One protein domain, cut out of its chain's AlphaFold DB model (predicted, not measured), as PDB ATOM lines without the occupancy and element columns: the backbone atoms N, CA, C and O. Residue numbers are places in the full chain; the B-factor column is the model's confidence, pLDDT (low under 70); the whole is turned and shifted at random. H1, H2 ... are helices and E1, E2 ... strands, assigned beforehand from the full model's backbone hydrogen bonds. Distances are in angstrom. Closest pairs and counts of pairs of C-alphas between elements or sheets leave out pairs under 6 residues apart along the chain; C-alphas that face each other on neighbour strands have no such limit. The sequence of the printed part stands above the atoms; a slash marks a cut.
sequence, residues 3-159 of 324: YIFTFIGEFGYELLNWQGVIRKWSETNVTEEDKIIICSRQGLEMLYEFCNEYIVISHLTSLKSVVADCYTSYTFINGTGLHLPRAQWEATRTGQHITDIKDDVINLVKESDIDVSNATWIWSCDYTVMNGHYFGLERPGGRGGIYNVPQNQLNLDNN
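What this domain is: This is residues 3 to 159 of the 324 residues of an uncharacterized protein of Flammeovirgaceae bacterium (UniProt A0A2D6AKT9). A four-stranded parallel sheet stands between two helices, with H1 packed along one face and H3 grazing the sheet from across it. The small hairpin E4 and E5 lies beyond one end of the sheet and leads into a loop whose residues 82 to 87 stick out, while a second hairpin, E7 and E8, sits beside H1 and a long tail without named elements follows. The printed part has 157 residues, under half of them in named elements, in the order E1 H1 E2 E3 H2 E4 E5 H3 E6 E7 E8; the class is mixed, helices and strands. The large sheet has the order E3 E2 E1 E6. The whole is compact, with a radius of gyration of the C-alphas of 16.0 A and spans of 52 by 40 by 25 A.

How they stand to each other: E1, residues 3 to 6, is an inner strand, parallel to E2, residues 35 to 40, with N 5 and O 37 at 2.9 A. H1, residues 13 to 29, joins them in a strand-helix-strand unit, two parallel neighbour strands with a helix between, whose crossover is right-handed. H1 is on the sheet, making two layers with it, at a height of 10.8 A over the sheet; it lies over E2 and E1, along the strands, at 2 degrees to E2 on the local plane. E3, residues 53 to 56, is an edge strand parallel to E2, with N 55 and O 38 at 2.8 A. H2, residues 61 to 64, touches residues 97 to 104 of H3, residues 96 to 111; their closest C-alphas, those of Ser 62 and Ile 101, are 5.2 A apart. H3 only grazes the large sheet, with residues 102 to 109, and is apart from H1. E4, residues 67 to 69, and E5, residues 72 to 76, form an antiparallel hairpin, with N 74 and O 67 at 2.8 A. E6, residues 119 to 123, is the other edge strand, parallel to E1, with N 122 and O 4 at 2.9 A. E7, residues 128 to 130, and E8, residues 133 to 135, form another antiparallel hairpin, with N 135 and O 128 at 2.8 A; the closest C-alphas of H1 and E8, those of Trp 25 and His 133, are 6.6 A apart. Every O i to N i+4 pair is within hydrogen-bond range in H3, 12 of 13 are in H1, and H2 is too short for one.

Where its parts are: E1 begins at C-alpha 3, (234.451, 203.358, 178.356). H1 is 24.0 A long, H3 22.4 A and E2 15.8 A. E8 ends at C-alpha 135, (238.786, 209.409, 167.774).

The domain as a whole: The C-alphas farthest apart, those of Glu 32 and Leu 84, are 52.3 A apart. The printed part has no cut. The links E2 to E3 and E5 to H3 are long. Mean pLDDT of the printed part is 90.1; residues 140 to 141 and 147 to 153 are under 70.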
ATOM      1  N   TYR A   3     234.149 202.616 179.580       98.31
ATOM      2  CA  TYR A   3     234.451 203.358 178.356       98.31
ATOM      3  C   TYR A   3     233.512 202.899 177.250       98.31
ATOM      4  O   TYR A   3     233.596 201.762 176.788       98.31
ATOM      5  N   ILE A   4     232.607 203.783 176.840       98.56
ATOM      6  CA  ILE A   4     231.555 203.471 175.876       98.56
ATOM      7  C   ILE A   4     231.911 204.122 174.544       98.56
ATOM      8  O   ILE A   4     231.827 205.342 174.393       98.56
ATOM      9  N   PHE A   5     232.313 203.298 173.581       98.56
ATOM     10  CA  PHE A   5     232.643 203.729 172.228       98.56
ATOM     11  C   PHE A   5     231.464 203.470 171.298       98.56
ATOM     12  O   PHE A   5     231.090 202.320 171.062       98.56
ATOM     13  N   THR A   6     230.911 204.532 170.718       98.19
ATOM     14  CA  THR A   6     229.734 204.440 169.851       98.19
ATOM     15  C   THR A   6     230.062 204.811 168.413       98.19
ATOM     16  O   THR A   6     230.437 205.952 168.133       98.19
ATOM     17  N   PHE A   7     229.848 203.874 167.485       97.19
ATOM     18  CA  PHE A   7     230.021 204.100 166.051       97.19
ATOM     19  C   PHE A   7     228.678 204.174 165.320       97.19
ATOM     20  O   PHE A   7     227.980 203.173 165.160       97.19
ATOM     21  N   ILE A   8     228.339 205.362 164.814       94.69
ATOM     22  CA  ILE A   8     227.097 205.620 164.051       94.69
ATOM     23  C   ILE A   8     227.350 205.835 162.550       94.69
ATOM     24  O   ILE A   8     226.422 206.118 161.788       94.69
ATOM     25  N   GLY A   9     228.619 205.725 162.153       91.69
ATOM     26  CA  GLY A   9     229.143 205.939 160.811       91.69
ATOM     27  C   GLY A   9     228.767 204.869 159.792       91.69
ATOM     28  O   GLY A   9     228.018 203.938 160.094       91.69
ATOM     29  N   GLU A  10     229.300 204.997 158.577       87.00
ATOM     30  CA  GLU A  10     229.210 204.018 157.488       87.00
ATOM     31  C   GLU A  10     230.080 202.784 157.761       87.00
ATOM     32  O   GLU A  10     231.157 202.883 158.349       87.00
ATOM     33  N   PHE A  11     229.628 201.603 157.317       85.12
ATOM     34  CA  PHE A  11     230.496 200.427 157.282       85.12
ATOM     35  C   PHE A  11     231.464 200.552 156.101       85.12
ATOM     36  O   PHE A  11     231.241 200.007 155.020       85.12
ATOM     37  N   GLY A  12     232.526 201.309 156.334       83.94
ATOM     38  CA  GLY A  12     233.627 201.547 155.415       83.94
ATOM     39  C   GLY A  12     234.959 201.487 156.148       83.94
ATOM     40  O   GLY A  12     235.080 200.886 157.218       83.94
ATOM     41  N   TYR A  13     235.965 202.137 155.578       83.25
ATOM     42  CA  TYR A  13     237.282 202.207 156.196       83.25
ATOM     43  C   TYR A  13     237.252 202.954 157.539       83.25
ATOM     44  O   TYR A  13     237.998 202.618 158.450       83.25
ATOM     45  N   GLU A  14     236.361 203.929 157.710       88.25
ATOM     46  CA  GLU A  14     236.178 204.676 158.957       88.25
ATOM     47  C   GLU A  14     235.902 203.758 160.143       88.25
ATOM     48  O   GLU A  14     236.417 204.001 161.230       88.25
ATOM     49  N   LEU A  15     235.141 202.680 159.930       91.44
ATOM     50  CA  LEU A  15     234.898 201.673 160.956       91.44
ATOM     51  C   LEU A  15     236.181 200.904 161.297       91.44
ATOM     52  O   LEU A  15     236.471 200.698 162.472       91.44
ATOM     53  N   LEU A  16     236.953 200.493 160.285       90.12
ATOM     54  CA  LEU A  16     238.212 199.767 160.489       90.12
ATOM     55  C   LEU A  16     239.244 200.649 161.197       90.12
ATOM     56  O   LEU A  16     239.916 200.206 162.127       90.12
ATOM     57  N   ASN A  17     239.330 201.926 160.815       91.12
ATOM     58  CA  ASN A  17     240.164 202.882 161.522       91.12
ATOM     59  C   ASN A  17     239.677 203.070 162.962       91.12
ATOM     60  O   ASN A  17     240.462 202.916 163.887       91.12
ATOM     61  N   TRP A  18     238.389 203.345 163.165       94.75
ATOM     62  CA  TRP A  18     237.789 203.512 164.491       94.75
ATOM     63  C   TRP A  18     238.133 202.353 165.432       94.75
ATOM     64  O   TRP A  18     238.670 202.567 166.516       94.75
ATOM     65  N   GLN A  19     237.900 201.125 164.977       95.12
ATOM     66  CA  GLN A  19     238.209 199.904 165.710       95.12
ATOM     67  C   GLN A  19     239.705 199.781 166.035       95.12
ATOM     68  O   GLN A  19     240.062 199.502 167.181       95.12
ATOM     69  N   GLY A  20     240.585 200.038 165.067       94.81
ATOM     70  CA  GLY A  20     242.029 199.971 165.280       94.81
ATOM     71  C   GLY A  20     242.575 201.040 166.235       94.81
ATOM     72  O   GLY A  20     243.527 200.765 166.966       94.81
ATOM     73  N   VAL A  21     241.966 202.231 166.295       95.69
ATOM     74  CA  VAL A  21     242.316 203.250 167.303       95.69
ATOM     75  C   VAL A  21     241.886 202.794 168.697       95.69
ATOM     76  O   VAL A  21     242.674 202.903 169.634       95.69
ATOM     77  N   ILE A  22     240.671 202.248 168.846       97.62
ATOM     78  CA  ILE A  22     240.190 201.747 170.145       97.62
ATOM     79  C   ILE A  22     241.096 200.631 170.653       97.62
ATOM     80  O   ILE A  22     241.497 200.679 171.812       97.62
ATOM     81  N   ARG A  23     241.462 199.678 169.786       96.75
ATOM     82  CA  ARG A  23     242.388 198.593 170.133       96.75
ATOM     83  C   ARG A  23     243.721 199.133 170.644       96.75
ATOM     84  O   ARG A  23     244.186 198.741 171.705       96.75
ATOM     85  N   LYS A  24     244.332 200.064 169.909       96.75
ATOM     86  CA  LYS A  24     245.617 200.644 170.318       96.75
ATOM     87  C   LYS A  24     245.518 201.364 171.662       96.75
ATOM     88  O   LYS A  24     246.388 201.232 172.523       96.75
ATOM     89  N   TRP A  25     244.449 202.136 171.834       97.56
ATOM     90  CA  TRP A  25     244.207 202.858 173.069       97.56
ATOM     91  C   TRP A  25     244.001 201.891 174.241       97.56
ATOM     92  O   TRP A  25     244.600 202.097 175.298       97.56
ATOM     93  N   SER A  26     243.225 200.818 174.062       96.88
ATOM     94  CA  SER A  26     242.933 199.872 175.140       96.88
ATOM     95  C   SER A  26     244.165 199.115 175.615       96.88
ATOM     96  O   SER A  26     244.330 198.951 176.815       96.88
ATOM     97  N   GLU A  27     245.088 198.756 174.722       94.88
ATOM     98  CA  GLU A  27     246.340 198.067 175.076       94.88
ATOM     99  C   GLU A  27     247.194 198.817 176.119       94.88
ATOM    100  O   GLU A  27     248.048 198.211 176.765       94.88
ATOM    101  N   THR A  28     246.999 200.131 176.282       94.00
ATOM    102  CA  THR A  28     247.861 200.977 177.124       94.00
ATOM    103  C   THR A  28     247.128 201.809 178.173       94.00
ATOM    104  O   THR A  28     247.787 202.396 179.030       94.00
ATOM    105  N   ASN A  29     245.794 201.891 178.127       96.19
ATOM    106  CA  ASN A  29     245.032 202.859 178.928       96.19
ATOM    107  C   ASN A  29     243.917 202.259 179.788       96.19
ATOM    108  O   ASN A  29     243.226 203.022 180.458       96.19
ATOM    109  N   VAL A  30     243.731 200.938 179.773       95.56
ATOM    110  CA  VAL A  30     242.720 200.263 180.597       95.56
ATOM    111  C   VAL A  30     243.381 199.340 181.612       95.56
ATOM    112  O   VAL A  30     244.425 198.741 181.354       95.56
ATOM    113  N   THR A  31     242.766 199.244 182.779       94.62
ATOM    114  CA  THR A  31     243.089 198.270 183.823       94.62
ATOM    115  C   THR A  31     242.096 197.106 183.783       94.62
ATOM    116  O   THR A  31     241.096 197.159 183.073       94.62
ATOM    117  N   GLU A  32     242.334 196.055 184.570       91.88
ATOM    118  CA  GLU A  32     241.406 194.914 184.679       91.88
ATOM    119  C   GLU A  32     240.027 195.299 185.255       91.88
ATOM    120  O   GLU A  32     239.052 194.575 185.059       91.88
ATOM    121  N   GLU A  33     239.930 196.434 185.957       94.12
ATOM    122  CA  GLU A  33     238.675 196.963 186.511       94.12
ATOM    123  C   GLU A  33     237.897 197.835 185.511       94.12
ATOM    124  O   GLU A  33     236.747 198.218 185.758       94.12
ATOM    125  N   ASP A  34     238.523 198.198 184.394       96.25
ATOM    126  CA  ASP A  34     237.890 198.986 183.351       96.25
ATOM    127  C   ASP A  34     237.139 198.089 182.372       96.25
ATOM    128  O   ASP A  34     237.562 196.980 182.051       96.25
ATOM    129  N   LYS A  35     236.008 198.591 181.867       96.88
ATOM    130  CA  LYS A  35     235.244 197.917 180.818       96.88
ATOM    131  C   LYS A  35     235.221 198.744 179.547       96.88
ATOM    132  O   LYS A  35     234.932 199.937 179.576       96.88
ATOM    133  N   ILE A  36     235.438 198.079 178.424       98.19
ATOM    134  CA  ILE A  36     235.246 198.597 177.076       98.19
ATOM    135  C   ILE A  36     233.902 198.090 176.574       98.19
ATOM    136  O   ILE A  36     233.705 196.889 176.387       98.19
ATOM    137  N   ILE A  37     232.985 199.019 176.341       98.44
ATOM    138  CA  ILE A  37     231.642 198.750 175.840       98.44
ATOM    139  C   ILE A  37     231.549 199.342 174.441       98.44
ATOM    140  O   ILE A  37     231.806 200.531 174.237       98.44
ATOM    141  N   ILE A  38     231.180 198.519 173.467       98.56
ATOM    142  CA  ILE A  38     231.040 198.944 172.076       98.56
ATOM    143  C   ILE A  38     229.565 199.058 171.732       98.56
ATOM    144  O   ILE A  38     228.823 198.091 171.839       98.56
ATOM    145  N   CYS A  39     229.147 200.228 171.264       98.31
ATOM    146  CA  CYS A  39     227.820 200.457 170.706       98.31
ATOM    147  C   CYS A  39     227.942 200.578 169.183       98.31
ATOM    148  O   CYS A  39     228.447 201.576 168.662       98.31
ATOM    149  N   SER A  40     227.523 199.550 168.448       96.06
ATOM    150  CA  SER A  40     227.724 199.485 166.994       96.06
ATOM    151  C   SER A  40     226.644 198.630 166.313       96.06
ATOM    152  O   SER A  40     225.700 198.139 166.934       96.06
ATOM    153  N   ARG A  41     226.698 198.538 164.985       91.31
ATOM    154  CA  ARG A  41     225.687 197.848 164.174       91.31
ATOM    155  C   ARG A  41     225.712 196.338 164.429       91.31
ATOM    156  O   ARG A  41     226.757 195.774 164.729       91.31
ATOM    157  N   GLN A  42     224.573 195.679 164.257       91.25
ATOM    158  CA  GLN A  42     224.482 194.218 164.319       91.25
ATOM    159  C   GLN A  42     225.469 193.539 163.361       91.25
ATOM    160  O   GLN A  42     225.624 193.986 162.224       91.25
ATOM    161  N   GLY A  43     226.067 192.428 163.799       89.88
ATOM    162  CA  GLY A  43     226.859 191.561 162.928       89.88
ATOM    163  C   GLY A  43     228.308 192.005 162.732       89.88
ATOM    164  O   GLY A  43     228.941 191.527 161.795       89.88
ATOM    165  N   LEU A  44     228.811 192.924 163.563       92.12
ATOM    166  CA  LEU A  44     230.199 193.413 163.559       92.12
ATOM    167  C   LEU A  44     230.953 193.056 164.850       92.12
ATOM    168  O   LEU A  44     232.059 193.544 165.060       92.12
ATOM    169  N   GLU A  45     230.370 192.218 165.707       93.19
ATOM    170  CA  GLU A  45     230.892 191.832 167.024       93.19
ATOM    171  C   GLU A  45     232.336 191.321 166.917       93.19
ATOM    172  O   GLU A  45     233.196 191.692 167.709       93.19
ATOM    173  N   MET A  46     232.628 190.544 165.868       92.50
ATOM    174  CA  MET A  46     233.955 189.973 165.627       92.50
ATOM    175  C   MET A  46     235.057 191.002 165.340       92.50
ATOM    176  O   MET A  46     236.230 190.655 165.391       92.50
ATOM    177  N   LEU A  47     234.706 192.253 165.016       93.38
ATOM    178  CA  LEU A  47     235.689 193.331 164.883       93.38
ATOM    179  C   LEU A  47     236.166 193.842 166.245       93.38
ATOM    180  O   LEU A  47     237.145 194.577 166.300       93.38
ATOM    181  N   TYR A  48     235.463 193.522 167.325       95.38
ATOM    182  CA  TYR A  48     235.714 194.063 168.651       95.38
ATOM    183  C   TYR A  48     236.015 192.938 169.639       95.38
ATOM    184  O   TYR A  48     235.446 192.876 170.725       95.38
ATOM    185  N   GLU A  49     236.940 192.052 169.275       92.50
ATOM    186  CA  GLU A  49     237.353 190.889 170.068       92.50
ATOM    187  C   GLU A  49     237.890 191.245 171.464       92.50
ATOM    188  O   GLU A  49     237.915 190.407 172.361       92.50
ATOM    189  N   PHE A  50     238.313 192.496 171.644       93.69
ATOM    190  CA  PHE A  50     238.858 193.038 172.886       93.69
ATOM    191  C   PHE A  50     237.804 193.694 173.793       93.69
ATOM    192  O   PHE A  50     238.155 194.155 174.878       93.69
ATOM    193  N   CYS A  51     236.547 193.833 173.354       96.75
ATOM    194  CA  CYS A  51     235.529 194.496 174.168       96.75
ATOM    195  C   CYS A  51     234.964 193.572 175.251       96.75
ATOM    196  O   CYS A  51     234.919 192.353 175.097       96.75
ATOM    197  N   ASN A  52     234.510 194.166 176.352       97.00
ATOM    198  CA  ASN A  52     233.833 193.436 177.418       97.00
ATOM    199  C   ASN A  52     232.359 193.210 177.076       97.00
ATOM    200  O   ASN A  52     231.815 192.158 177.399       97.00
ATOM    201  N   GLU A  53     231.716 194.195 176.444       97.12
ATOM    202  CA  GLU A  53     230.297 194.143 176.089       97.12
ATOM    203  C   GLU A  53     230.055 194.796 174.719       97.12
ATOM    204  O   GLU A  53     230.638 195.835 174.395       97.12
ATOM    205  N   TYR A  54     229.170 194.191 173.921       97.75
ATOM    206  CA  TYR A  54     228.769 194.690 172.606       97.75
ATOM    207  C   TYR A  54     227.261 194.943 172.572       97.75
ATOM    208  O   TYR A  54     226.458 194.016 172.667       97.75
ATOM    209  N   ILE A  55     226.874 196.204 172.402       97.81
ATOM    210  CA  ILE A  55     225.486 196.649 172.327       97.81
ATOM    211  C   ILE A  55     225.132 196.963 170.878       97.81
ATOM    212  O   ILE A  55     225.699 197.846 170.227       97.81
ATOM    213  N   VAL A  56     224.140 196.233 170.373       96.12
ATOM    214  CA  VAL A  56     223.633 196.383 169.012       96.12
ATOM    215  C   VAL A  56     222.712 197.598 168.929       96.12
ATOM    216  O   VAL A  56     221.612 197.572 169.467       96.12
ATOM    217  N   ILE A  57     223.100 198.623 168.167       95.94
ATOM    218  CA  ILE A  57     222.310 199.864 168.010       95.94
ATOM    219  C   ILE A  57     221.540 199.949 166.684       95.94
ATOM    220  O   ILE A  57     220.775 200.883 166.458       95.94
ATOM    221  N   SER A  58     221.709 198.977 165.780       91.38
ATOM    222  CA  SER A  58     221.093 198.999 164.438       91.38
ATOM    223  C   SER A  58     219.565 198.933 164.445       91.38
ATOM    224  O   SER A  58     218.939 199.218 163.425       91.38
ATOM    225  N   HIS A  59     218.947 198.550 165.565       92.19
ATOM    226  CA  HIS A  59     217.498 198.449 165.683       92.19
ATOM    227  C   HIS A  59     216.816 199.793 165.994       92.19
ATOM    228  O   HIS A  59     215.620 199.909 165.708       92.19
ATOM    229  N   LEU A  60     217.565 200.784 166.495       94.88
ATOM    230  CA  LEU A  60     217.064 202.093 166.922       94.88
ATOM    231  C   LEU A  60     216.441 202.878 165.761       94.88
ATOM    232  O   LEU A  60     217.017 202.995 164.675       94.88
ATOM    233  N   THR A  61     215.258 203.447 165.999       93.69
ATOM    234  CA  THR A  61     214.508 204.204 164.984       93.69
ATOM    235  C   THR A  61     215.257 205.460 164.540       93.69
ATOM    236  O   THR A  61     215.303 205.736 163.341       93.69
ATOM    237  N   SER A  62     215.889 206.179 165.473       94.75
ATOM    238  CA  SER A  62     216.724 207.357 165.188       94.75
ATOM    239  C   SER A  62     217.896 207.041 164.255       94.75
ATOM    240  O   SER A  62     218.222 207.836 163.378       94.75
ATOM    241  N   LEU A  63     218.500 205.854 164.373       91.69
ATOM    242  CA  LEU A  63     219.595 205.431 163.498       91.69
ATOM    243  C   LEU A  63     219.096 204.937 162.129       91.69
ATOM    244  O   LEU A  63     219.763 205.136 161.111       91.69
ATOM    245  N   LYS A  64     217.915 204.308 162.082       89.25
ATOM    246  CA  LYS A  64     217.280 203.842 160.835       89.25
ATOM    247  C   LYS A  64     216.749 204.979 159.961       89.25
ATOM    248  O   LYS A  64     216.627 204.794 158.752       89.25
ATOM    249  N   SER A  65     216.427 206.131 160.548       88.75
ATOM    250  CA  SER A  65     215.863 207.288 159.838       88.75
ATOM    251  C   SER A  65     216.913 208.190 159.175       88.75
ATOM    252  O   SER A  65     216.552 209.145 158.485       88.75
ATOM    253  N   VAL A  66     218.203 207.886 159.343       90.62
ATOM    254  CA  VAL A  66     219.324 208.686 158.834       90.62
ATOM    255  C   VAL A  66     220.229 207.886 157.896       90.62
ATOM    256  O   VAL A  66     220.369 206.661 158.005       90.62
ATOM    257  N   VAL A  67     220.909 208.584 156.988       88.25
ATOM    258  CA  VAL A  67     221.881 207.966 156.077       88.25
ATOM    259  C   VAL A  67     223.255 207.949 156.738       88.25
ATOM    260  O   VAL A  67     223.693 208.962 157.271       88.25
ATOM    261  N   ALA A  68     223.940 206.808 156.715       88.50
ATOM    262  CA  ALA A  68     225.302 206.716 157.232       88.50
ATOM    263  C   ALA A  68     226.303 207.436 156.328       88.50
ATOM    264  O   ALA A  68     226.152 207.414 155.106       88.50
ATOM    265  N   ASP A  69     227.336 208.027 156.924       86.81
ATOM    266  CA  ASP A  69     228.394 208.722 156.196       86.81
ATOM    267  C   ASP A  69     229.656 208.850 157.046       86.81
ATOM    268  O   ASP A  69     229.644 209.476 158.109       86.81
ATOM    269  N   CYS A  70     230.756 208.276 156.568       87.19
ATOM    270  CA  CYS A  70     232.050 208.303 157.246       87.19
ATOM    271  C   CYS A  70     231.919 207.883 158.728       87.19
ATOM    272  O   CYS A  70     231.444 206.790 159.017       87.19
ATOM    273  N   TYR A  71     232.264 208.759 159.681       91.50
ATOM    274  CA  TYR A  71     232.096 208.538 161.127       91.50
ATOM    275  C   TYR A  71     230.747 209.019 161.710       91.50
ATOM    276  O   TYR A  71     230.565 209.018 162.926       91.50
ATOM    277  N   THR A  72     229.800 209.484 160.893       92.25
ATOM    278  CA  THR A  72     228.525 210.068 161.346       92.25
ATOM    279  C   THR A  72     227.318 209.526 160.575       92.25
ATOM    280  O   THR A  72     227.405 208.595 159.778       92.25
ATOM    281  N   SER A  73     226.164 210.145 160.790       91.88
ATOM    282  CA  SER A  73     225.032 210.076 159.877       91.88
ATOM    283  C   SER A  73     224.597 211.471 159.396       91.88
ATOM    284  O   SER A  73     225.002 212.488 159.963       91.88
ATOM    285  N   TYR A  74     223.800 211.524 158.329       91.62
ATOM    286  CA  TYR A  74     223.205 212.746 157.795       91.62
ATOM    287  C   TYR A  74     221.717 212.590 157.489       91.62
ATOM    288  O   TYR A  74     221.216 211.492 157.228       91.62
ATOM    289  N   THR A  75     221.027 213.728 157.442       92.62
ATOM    290  CA  THR A  75     219.682 213.861 156.877       92.62
ATOM    291  C   THR A  75     219.694 214.826 155.699       92.62
ATOM    292  O   THR A  75     220.516 215.744 155.639       92.62
ATOM    293  N   PHE A  76     218.791 214.609 154.742       91.56
ATOM    294  CA  PHE A  76     218.563 215.570 153.667       91.56
ATOM    295  C   PHE A  76     217.805 216.787 154.200       91.56
ATOM    296  O   PHE A  76     216.904 216.652 155.031       91.56
ATOM    297  N   ILE A  77     218.162 217.971 153.713       91.69
ATOM    298  CA  ILE A  77     217.503 219.236 154.052       91.69
ATOM    299  C   ILE A  77     216.811 219.822 152.823       91.69
ATOM    300  O   ILE A  77     217.036 219.376 151.697       91.69
ATOM    301  N   ASN A  78     215.932 220.802 153.055       90.38
ATOM    302  CA  ASN A  78     215.222 221.550 152.011       90.38
ATOM    303  C   ASN A  78     214.426 220.671 151.032       90.38
ATOM    304  O   ASN A  78     214.216 221.035 149.880       90.38
ATOM    305  N   GLY A  79     213.987 219.496 151.494       85.31
ATOM    306  CA  GLY A  79     213.264 218.538 150.663       85.31
ATOM    307  C   GLY A  79     214.104 217.946 149.530       85.31
ATOM    308  O   GLY A  79     213.521 217.404 148.606       85.31
ATOM    309  N   THR A  80     215.436 218.044 149.580       87.94
ATOM    310  CA  THR A  80     216.327 217.394 148.608       87.94
ATOM    311  C   THR A  80     216.488 215.896 148.910       87.94
ATOM    312  O   THR A  80     215.899 215.361 149.852       87.94
ATOM    313  N   GLY A  81     217.282 215.188 148.104       84.44
ATOM    314  CA  GLY A  81     217.683 213.806 148.363       84.44
ATOM    315  C   GLY A  81     217.561 212.919 147.136       84.44
ATOM    316  O   GLY A  81     217.626 213.399 146.012       84.44
ATOM    317  N   LEU A  82     217.373 211.617 147.350       77.44
ATOM    318  CA  LEU A  82     217.470 210.575 146.312       77.44
ATOM    319  C   LEU A  82     216.585 210.776 145.077       77.44
ATOM    320  O   LEU A  82     216.885 210.245 144.015       77.44
ATOM    321  N   HIS A  83     215.475 211.496 145.228       83.25
ATOM    322  CA  HIS A  83     214.561 211.801 144.131       83.25
ATOM    323  C   HIS A  83     215.104 212.900 143.196       83.25
ATOM    324  O   HIS A  83     214.500 213.170 142.160       83.25
ATOM    325  N   LEU A  84     216.234 213.524 143.546       83.44
ATOM    326  CA  LEU A  84     216.958 214.508 142.748       83.44
ATOM    327  C   LEU A  84     218.334 213.970 142.320       83.44
ATOM    328  O   LEU A  84     218.888 213.080 142.971       83.44
ATOM    329  N   PRO A  85     218.948 214.542 141.268       81.81
ATOM    330  CA  PRO A  85     220.352 214.299 140.949       81.81
ATOM    331  C   PRO A  85     221.282 214.642 142.122       81.81
ATOM    332  O   PRO A  85     221.076 215.648 142.799       81.81
ATOM    333  N   ARG A  86     222.361 213.864 142.307       78.06
ATOM    334  CA  ARG A  86     223.339 214.026 143.405       78.06
ATOM    335  C   ARG A  86     223.855 215.456 143.580       78.06
ATOM    336  O   ARG A  86     224.016 215.912 144.704       78.06
ATOM    337  N   ALA A  87     224.096 216.166 142.477       83.44
ATOM    338  CA  ALA A  87     224.582 217.548 142.494       83.44
ATOM    339  C   ALA A  87     223.615 218.544 143.170       83.44
ATOM    340  O   ALA A  87     224.013 219.663 143.470       83.44
ATOM    341  N   GLN A  88     222.359 218.147 143.391       87.00
ATOM    342  CA  GLN A  88     221.320 218.940 144.051       87.00
ATOM    343  C   GLN A  88     221.054 218.474 145.490       87.00
ATOM    344  O   GLN A  88     220.130 218.963 146.132       87.00
ATOM    345  N   TRP A  89     221.790 217.477 145.990       88.56
ATOM    346  CA  TRP A  89     221.576 216.979 147.343       88.56
ATOM    347  C   TRP A  89     222.137 217.965 148.355       88.56
ATOM    348  O   TRP A  89     223.328 218.271 148.353       88.56
ATOM    349  N   GLU A  90     221.285 218.383 149.279       91.19
ATOM    350  CA  GLU A  90     221.676 219.161 150.438       91.19
ATOM    351  C   GLU A  90     221.489 218.293 151.681       91.19
ATOM    352  O   GLU A  90     220.415 217.741 151.924       91.19
ATOM    353  N   ALA A  91     222.546 218.149 152.474       91.38
ATOM    354  CA  ALA A  91     222.540 217.291 153.650       91.38
ATOM    355  C   ALA A  91     223.199 217.975 154.847       91.38
ATOM    356  O   ALA A  91     224.233 218.631 154.705       91.38
ATOM    357  N   THR A  92     222.639 217.759 156.036       91.69
ATOM    358  CA  THR A  92     223.254 218.156 157.307       91.69
ATOM    359  C   THR A  92     223.728 216.931 158.076       91.69
ATOM    360  O   THR A  92     223.054 215.908 158.111       91.69
ATOM    361  N   ARG A  93     224.900 217.053 158.701       91.25
ATOM    362  CA  ARG A  93     225.561 216.015 159.514       91.25
ATOM    363  C   ARG A  93     225.570 216.350 161.007       91.25
ATOM    364  O   ARG A  93     226.288 215.731 161.787       91.25
ATOM    365  N   THR A  94     224.837 217.397 161.370       91.12
ATOM    366  CA  THR A  94     224.731 217.960 162.716       91.12
ATOM    367  C   THR A  94     223.288 218.376 162.983       91.12
ATOM    368  O   THR A  94     222.535 218.661 162.047       91.12
ATOM    369  N   GLY A  95     222.914 218.483 164.255       92.94
ATOM    370  CA  GLY A  95     221.586 218.926 164.683       92.94
ATOM    371  C   GLY A  95     220.794 217.812 165.362       92.94
ATOM    372  O   GLY A  95     221.375 216.819 165.795       92.94
ATOM    373  N   GLN A  96     219.472 217.991 165.437       95.56
ATOM    374  CA  GLN A  96     218.591 217.174 166.280       95.56
ATOM    375  C   GLN A  96     218.706 215.670 166.013       95.56
ATOM    376  O   GLN A  96     218.798 214.906 166.957       95.56
ATOM    377  N   HIS A  97     218.826 215.250 164.750       95.12
ATOM    378  CA  HIS A  97     218.964 213.830 164.409       95.12
ATOM    379  C   HIS A  97     220.187 213.152 165.056       95.12
ATOM    380  O   HIS A  97     220.124 211.972 165.372       95.12
ATOM    381  N   ILE A  98     221.299 213.873 165.271       96.12
ATOM    382  CA  ILE A  98     222.458 213.328 165.999       96.12
ATOM    383  C   ILE A  98     222.167 213.270 167.499       96.12
ATOM    384  O   ILE A  98     222.524 212.283 168.134       96.12
ATOM    385  N   THR A  99     221.520 214.298 168.054       97.12
ATOM    386  CA  THR A  99     221.091 214.311 169.461       97.12
ATOM    387  C   THR A  99     220.160 213.137 169.758       97.12
ATOM    388  O   THR A  99     220.434 212.385 170.684       97.12
ATOM    389  N   ASP A 100     219.153 212.907 168.912       97.94
ATOM    390  CA  ASP A 100     218.192 211.809 169.059       97.94
ATOM    391  C   ASP A 100     218.895 210.441 169.065       97.94
ATOM    392  O   ASP A 100     218.594 209.587 169.892       97.94
ATOM    393  N   ILE A 101     219.888 210.240 168.185       97.44
ATOM    394  CA  ILE A 101     220.692 209.006 168.166       97.44
ATOM    395  C   ILE A 101     221.493 208.854 169.463       97.44
ATOM    396  O   ILE A 101     221.559 207.753 170.009       97.44
ATOM    397  N   LYS A 102     222.125 209.929 169.956       97.94
ATOM    398  CA  LYS A 102     222.900 209.874 171.205       97.94
ATOM    399  C   LYS A 102     222.003 209.524 172.390       97.94
ATOM    400  O   LYS A 102     222.357 208.635 173.162       97.94
ATOM    401  N   ASP A 103     220.848 210.172 172.497       98.00
ATOM    402  CA  ASP A 103     219.888 209.951 173.576       98.00
ATOM    403  C   ASP A 103     219.325 208.521 173.547       98.00
ATOM    404  O   ASP A 103     219.317 207.847 174.580       98.00
ATOM    405  N   ASP A 104     218.946 208.012 172.370       98.12
ATOM    406  CA  ASP A 104     218.465 206.635 172.210       98.12
ATOM    407  C   ASP A 104     219.528 205.601 172.604       98.12
ATOM    408  O   ASP A 104     219.228 204.646 173.321       98.12
ATOM    409  N   VAL A 105     220.784 205.785 172.177       98.19
ATOM    410  CA  VAL A 105     221.879 204.876 172.552       98.19
ATOM    411  C   VAL A 105     222.149 204.942 174.057       98.19
ATOM    412  O   VAL A 105     222.323 203.903 174.687       98.19
ATOM    413  N   ILE A 106     222.150 206.136 174.661       97.38
ATOM    414  CA  ILE A 106     222.321 206.291 176.112       97.38
ATOM    415  C   ILE A 106     221.225 205.544 176.875       97.38
ATOM    416  O   ILE A 106     221.521 204.871 177.865       97.38
ATOM    417  N   ASN A 107     219.972 205.653 176.432       96.75
ATOM    418  CA  ASN A 107     218.853 204.952 177.056       96.75
ATOM    419  C   ASN A 107     218.985 203.433 176.895       96.75
ATOM    420  O   ASN A 107     218.884 202.721 177.890       96.75
ATOM    421  N   LEU A 108     219.333 202.948 175.700       97.69
ATOM    422  CA  LEU A 108     219.565 201.524 175.448       97.69
ATOM    423  C   LEU A 108     220.666 200.940 176.351       97.69
ATOM    424  O   LEU A 108     220.517 199.846 176.891       97.69
ATOM    425  N   VAL A 109     221.769 201.668 176.546       96.88
ATOM    426  CA  VAL A 109     222.861 201.232 177.433       96.88
ATOM    427  C   VAL A 109     222.397 201.164 178.890       96.88
ATOM    428  O   VAL A 109     222.701 200.192 179.578       96.88
ATOM    429  N   LYS A 110     221.624 202.154 179.360       94.94
ATOM    430  CA  LYS A 110     221.044 202.147 180.717       94.94
ATOM    431  C   LYS A 110     220.083 200.979 180.934       94.94
ATOM    432  O   LYS A 110     220.045 200.425 182.026       94.94
ATOM    433  N   GLU A 111     219.314 200.619 179.911       95.25
ATOM    434  CA  GLU A 111     218.400 199.471 179.930       95.25
ATOM    435  C   GLU A 111     219.132 198.120 179.883       95.25
ATOM    436  O   GLU A 111     218.543 197.096 180.215       95.25
ATOM    437  N   SER A 112     220.415 198.111 179.507       92.38
ATOM    438  CA  SER A 112     221.255 196.908 179.422       92.38
ATOM    439  C   SER A 112     221.986 196.580 180.735       92.38
ATOM    440  O   SER A 112     222.981 195.863 180.712       92.38
ATOM    441  N   ASP A 113     221.535 197.127 181.872       88.75
ATOM    442  CA  ASP A 113     222.144 196.965 183.206       88.75
ATOM    443  C   ASP A 113     223.627 197.395 183.304       88.75
ATOM    444  O   ASP A 113     224.356 197.006 184.222       88.75
ATOM    445  N   ILE A 114     224.087 198.252 182.389       91.25
ATOM    446  CA  ILE A 114     225.420 198.854 182.445       91.25
ATOM    447  C   ILE A 114     225.383 200.089 183.347       91.25
ATOM    448  O   ILE A 114     224.626 201.034 183.112       91.25
ATOM    449  N   ASP A 115     226.263 200.130 184.349       88.69
ATOM    450  CA  ASP A 115     226.438 201.318 185.184       88.69
ATOM    451  C   ASP A 115     227.054 202.472 184.378       88.69
ATOM    452  O   ASP A 115     228.247 202.494 184.069       88.69
ATOM    453  N   VAL A 116     226.230 203.461 184.043       91.69
ATOM    454  CA  VAL A 116     226.664 204.672 183.334       91.69
ATOM    455  C   VAL A 116     227.012 205.834 184.269       91.69
ATOM    456  O   VAL A 116     227.354 206.912 183.784       91.69
ATOM    457  N   SER A 117     226.916 205.658 185.593       89.38
ATOM    458  CA  SER A 117     227.209 206.723 186.563       89.38
ATOM    459  C   SER A 117     228.688 207.118 186.571       89.38
ATOM    460  O   SER A 117     229.019 208.282 186.793       89.38
ATOM    461  N   ASN A 118     229.562 206.161 186.254       90.00
ATOM    462  CA  ASN A 118     230.997 206.340 186.090       90.00
ATOM    463  C   ASN A 118     231.433 205.848 184.700       90.00
ATOM    464  O   ASN A 118     232.170 204.863 184.574       90.00
ATOM    465  N   ALA A 119     230.905 206.501 183.657       96.19
ATOM    466  CA  ALA A 119     231.194 206.176 182.266       96.19
ATOM    467  C   ALA A 119     231.747 207.364 181.465       96.19
ATOM    468  O   ALA A 119     231.267 208.493 181.568       96.19
ATOM    469  N   THR A 120     232.724 207.077 180.605       97.31
ATOM    470  CA  THR A 120     233.233 207.991 179.579       97.31
ATOM    471  C   THR A 120     232.631 207.609 178.233       97.31
ATOM    472  O   THR A 120     232.780 206.473 177.788       97.31
ATOM    473  N   TRP A 121     231.966 208.558 177.577       97.81
ATOM    474  CA  TRP A 121     231.345 208.357 176.269       97.81
ATOM    475  C   TRP A 121     232.229 208.915 175.157       97.81
ATOM    476  O   TRP A 121     232.625 210.080 175.208       97.81
ATOM    477  N   ILE A 122     232.494 208.104 174.137       98.06
ATOM    478  CA  ILE A 122     233.275 208.482 172.962       98.06
ATOM    479  C   ILE A 122     232.439 208.181 171.719       98.06
ATOM    480  O   ILE A 122     232.107 207.031 171.435       98.06
ATOM    481  N   TRP A 123     232.101 209.220 170.961       97.12
ATOM    482  CA  TRP A 123     231.225 209.115 169.795       97.12
ATOM    483  C   TRP A 123     232.017 209.276 168.508       97.12
ATOM    484  O   TRP A 123     232.794 210.216 168.375       97.12
ATOM    485  N   SER A 124     231.763 208.424 167.517       95.12
ATOM    486  CA  SER A 124     232.417 208.527 166.209       95.12
ATOM    487  C   SER A 124     232.137 209.866 165.515       95.12
ATOM    488  O   SER A 124     232.981 210.381 164.783       95.12
ATOM    489  N   CYS A 125     230.970 210.462 165.761       93.06
ATOM    490  CA  CYS A 125     230.587 211.740 165.168       93.06
ATOM    491  C   CYS A 125     231.253 212.966 165.814       93.06
ATOM    492  O   CYS A 125     231.171 214.048 165.227       93.06
ATOM    493  N   ASP A 126     231.935 212.798 166.950       92.56
ATOM    494  CA  ASP A 126     232.672 213.853 167.642       92.56
ATOM    495  C   ASP A 126     234.183 213.641 167.470       92.56
ATOM    496  O   ASP A 126     234.667 212.510 167.478       92.56
ATOM    497  N   TYR A 127     234.957 214.724 167.369       91.75
ATOM    498  CA  TYR A 127     236.413 214.623 167.461       91.75
ATOM    499  C   TYR A 127     236.842 214.634 168.922       91.75
ATOM    500  O   TYR A 127     236.689 215.644 169.610       91.75
ATOM    501  N   THR A 128     237.394 213.517 169.386       94.12
ATOM    502  CA  THR A 128     237.849 213.360 170.770       94.12
ATOM    503  C   THR A 128     239.329 213.020 170.794       94.12
ATOM    504  O   THR A 128     239.777 212.122 170.084       94.12
ATOM    505  N   VAL A 129     240.089 213.721 171.637       94.25
ATOM    506  CA  VAL A 129     241.480 213.368 171.939       94.25
ATOM    507  C   VAL A 129     241.538 212.823 173.355       94.25
ATOM    508  O   VAL A 129     241.223 213.541 174.303       94.25
ATOM    509  N   MET A 130     241.938 211.564 173.502       95.56
ATOM    510  CA  MET A 130     242.025 210.888 174.794       95.56
ATOM    511  C   MET A 130     243.354 210.146 174.885       95.56
ATOM    512  O   MET A 130     243.653 209.297 174.050       95.56
ATOM    513  N   ASN A 131     244.168 210.484 175.887       95.50
ATOM    514  CA  ASN A 131     245.478 209.870 176.136       95.50
ATOM    515  C   ASN A 131     246.368 209.819 174.878       95.50
ATOM    516  O   ASN A 131     246.936 208.785 174.534       95.50
ATOM    517  N   GLY A 132     246.417 210.930 174.137       93.25
ATOM    518  CA  GLY A 132     247.191 211.047 172.897       93.25
ATOM    519  C   GLY A 132     246.588 210.352 171.669       93.25
ATOM    520  O   GLY A 132     247.154 210.493 170.590       93.25
ATOM    521  N   HIS A 133     245.452 209.662 171.800       94.31
ATOM    522  CA  HIS A 133     244.753 209.011 170.691       94.31
ATOM    523  C   HIS A 133     243.622 209.891 170.153       94.31
ATOM    524  O   HIS A 133     242.955 210.597 170.914       94.31
ATOM    525  N   TYR A 134     243.397 209.830 168.841       92.44
ATOM    526  CA  TYR A 134     242.400 210.630 168.129       92.44
ATOM    527  C   TYR A 134     241.228 209.765 167.664       92.44
ATOM    528  O   TYR A 134     241.414 208.839 166.876       92.44
ATOM    529  N   PHE A 135     240.024 210.106 168.103       93.94
ATOM    530  CA  PHE A 135     238.786 209.409 167.774       93.94
ATOM    531  C   PHE A 135     237.858 210.317 166.966       93.94
ATOM    532  O   PHE A 135     237.748 211.508 167.256       93.94
ATOM    533  N   GLY A 136     237.176 209.735 165.975       90.56
ATOM    534  CA  GLY A 136     236.195 210.430 165.140       90.56
ATOM    535  C   GLY A 136     236.812 211.444 164.171       90.56
ATOM    536  O   GLY A 136     237.986 211.358 163.813       90.56
ATOM    537  N   LEU A 137     235.996 212.398 163.716       84.75
ATOM    538  CA  LEU A 137     236.364 213.384 162.694       84.75
ATOM    539  C   LEU A 137     236.054 214.808 163.162       84.75
ATOM    540  O   LEU A 137     234.910 215.127 163.485       84.75
ATOM    541  N   GLU A 138     237.054 215.688 163.115       82.12
ATOM    542  CA  GLU A 138     236.896 217.125 163.345       82.12
ATOM    543  C   GLU A 138     236.189 217.754 162.139       82.12
ATOM    544  O   GLU A 138     236.567 217.547 160.983       82.12
ATOM    545  N   ARG A 139     235.115 218.508 162.384       73.81
ATOM    546  CA  ARG A 139     234.237 219.029 161.326       73.81
ATOM    547  C   ARG A 139     234.274 220.559 161.249       73.81
ATOM    548  O   ARG A 139     234.278 221.196 162.300       73.81
ATOM    549  N   PRO A 140     234.185 221.143 160.033       69.12
ATOM    550  CA  PRO A 140     234.220 220.484 158.719       69.12
ATOM    551  C   PRO A 140     235.660 220.199 158.243       69.12
ATOM    552  O   PRO A 140     236.506 221.083 158.286       69.12
ATOM    553  N   GLY A 141     235.925 218.982 157.747       63.31
ATOM    554  CA  GLY A 141     237.176 218.635 157.046       63.31
ATOM    555  C   GLY A 141     238.471 218.685 157.874       63.31
ATOM    556  O   GLY A 141     239.552 218.653 157.290       63.31
ATOM    557  N   GLY A 142     238.374 218.775 159.202       71.25
ATOM    558  CA  GLY A 142     239.509 218.848 160.123       71.25
ATOM    559  C   GLY A 142     240.204 217.498 160.331       71.25
ATOM    560  O   GLY A 142     240.083 216.592 159.509       71.25
ATOM    561  N   ARG A 143     240.957 217.367 161.426       75.56
ATOM    562  CA  ARG A 143     241.730 216.166 161.789       75.56
ATOM    563  C   ARG A 143     240.870 214.909 161.954       75.56
ATOM    564  O   ARG A 143     239.694 214.976 162.301       75.56
ATOM    565  N   GLY A 144     241.489 213.742 161.772       72.62
ATOM    566  CA  GLY A 144     240.838 212.432 161.932       72.62
ATOM    567  C   GLY A 144     240.144 211.929 160.663       72.62
ATOM    568  O   GLY A 144     239.613 210.818 160.636       72.62
ATOM    569  N   GLY A 145     240.189 212.714 159.584       74.81
ATOM    570  CA  GLY A 145     239.845 212.222 158.258       74.81
ATOM    571  C   GLY A 145     240.858 211.180 157.793       74.81
ATOM    572  O   GLY A 145     242.024 211.202 158.174       74.81
ATOM    573  N   ILE A 146     240.398 210.275 156.945       74.81
ATOM    574  CA  ILE A 146     241.224 209.240 156.304       74.81
ATOM    575  C   ILE A 146     241.448 209.534 154.813       74.81
ATOM    576  O   ILE A 146     242.344 208.955 154.210       74.81
ATOM    577  N   TYR A 147     240.635 210.433 154.238       68.81
ATOM    578  CA  TYR A 147     240.618 210.759 152.810       68.81
ATOM    579  C   TYR A 147     240.897 212.242 152.498       68.81
ATOM    580  O   TYR A 147     241.006 212.588 151.327       68.81
ATOM    581  N   ASN A 148     241.007 213.151 153.483       63.69
ATOM    582  CA  ASN A 148     241.149 214.580 153.144       63.69
ATOM    583  C   ASN A 148     242.620 214.951 152.887       63.69
ATOM    584  O   ASN A 148     243.495 214.810 153.736       63.69
ATOM    585  N   VAL A 149     242.916 215.524 151.730       57.56
ATOM    586  CA  VAL A 149     244.246 216.077 151.443       57.56
ATOM    587  C   VAL A 149     244.292 217.579 151.756       57.56
ATOM    588  O   VAL A 149     243.280 218.257 151.588       57.56
ATOM    589  N   PRO A 150     245.440 218.140 152.194       53.41
ATOM    590  CA  PRO A 150     246.719 217.478 152.472       53.41
ATOM    591  C   PRO A 150     246.877 216.978 153.925       53.41
ATOM    592  O   PRO A 150     247.879 216.339 154.225       53.41
ATOM    593  N   GLN A 151     245.942 217.288 154.836       46.56
ATOM    594  CA  GLN A 151     246.123 217.100 156.290       46.56
ATOM    595  C   GLN A 151     245.551 215.796 156.890       46.56
ATOM    596  O   GLN A 151     245.605 215.628 158.103       46.56
ATOM    597  N   ASN A 152     245.006 214.878 156.091       57.41
ATOM    598  CA  ASN A 152     244.286 213.695 156.578       57.41
ATOM    599  C   ASN A 152     244.571 212.448 155.723       57.41
ATOM    600  O   ASN A 152     243.667 211.824 155.169       57.41
ATOM    601  N   GLN A 153     245.850 212.087 155.640       68.50
ATOM    602  CA  GLN A 153     246.239 210.698 155.409       68.50
ATOM    603  C   GLN A 153     246.042 209.949 156.726       68.50
ATOM    604  O   GLN A 153     246.267 210.520 157.796       68.50
ATOM    605  N   LEU A 154     245.608 208.691 156.661       81.00
ATOM    606  CA  LEU A 154     245.526 207.830 157.835       81.00
ATOM    607  C   LEU A 154     246.766 207.991 158.724       81.00
ATOM    608  O   LEU A 154     247.887 207.713 158.298       81.00
ATOM    609  N   ASN A 155     246.546 208.362 159.982       85.44
ATOM    610  CA  ASN A 155     247.610 208.365 160.970       85.44
ATOM    611  C   ASN A 155     247.888 206.925 161.430       85.44
ATOM    612  O   ASN A 155     247.220 206.417 162.333       85.44
ATOM    613  N   LEU A 156     248.874 206.281 160.802       87.56
ATOM    614  CA  LEU A 156     249.330 204.933 161.152       87.56
ATOM    615  C   LEU A 156     249.768 204.842 162.622       87.56
ATOM    616  O   LEU A 156     249.492 203.845 163.287       87.56
ATOM    617  N   ASP A 157     250.338 205.915 163.177       90.50
ATOM    618  CA  ASP A 157     250.749 205.972 164.582       90.50
ATOM    619  C   ASP A 157     249.567 206.095 165.549       90.50
ATOM    620  O   ASP A 157     249.738 205.888 166.747       90.50
ATOM    621  N   ASN A 158     248.359 206.384 165.074       92.06
ATOM    622  CA  ASN A 158     247.160 206.402 165.911       92.06
ATOM    623  C   ASN A 158     246.410 205.061 165.896       92.06
ATOM    624  O   ASN A 158     245.459 204.890 166.651       92.06
ATOM    625  N   ASN A 159     246.809 204.115 165.041       91.81
ATOM    626  CA  ASN A 159     246.035 202.907 164.783       91.81
ATOM    627  C   ASN A 159     246.825 201.621 165.076       91.81
ATOM    628  O   ASN A 159     248.046 201.569 164.920       91.81
TER     629      ASN A 159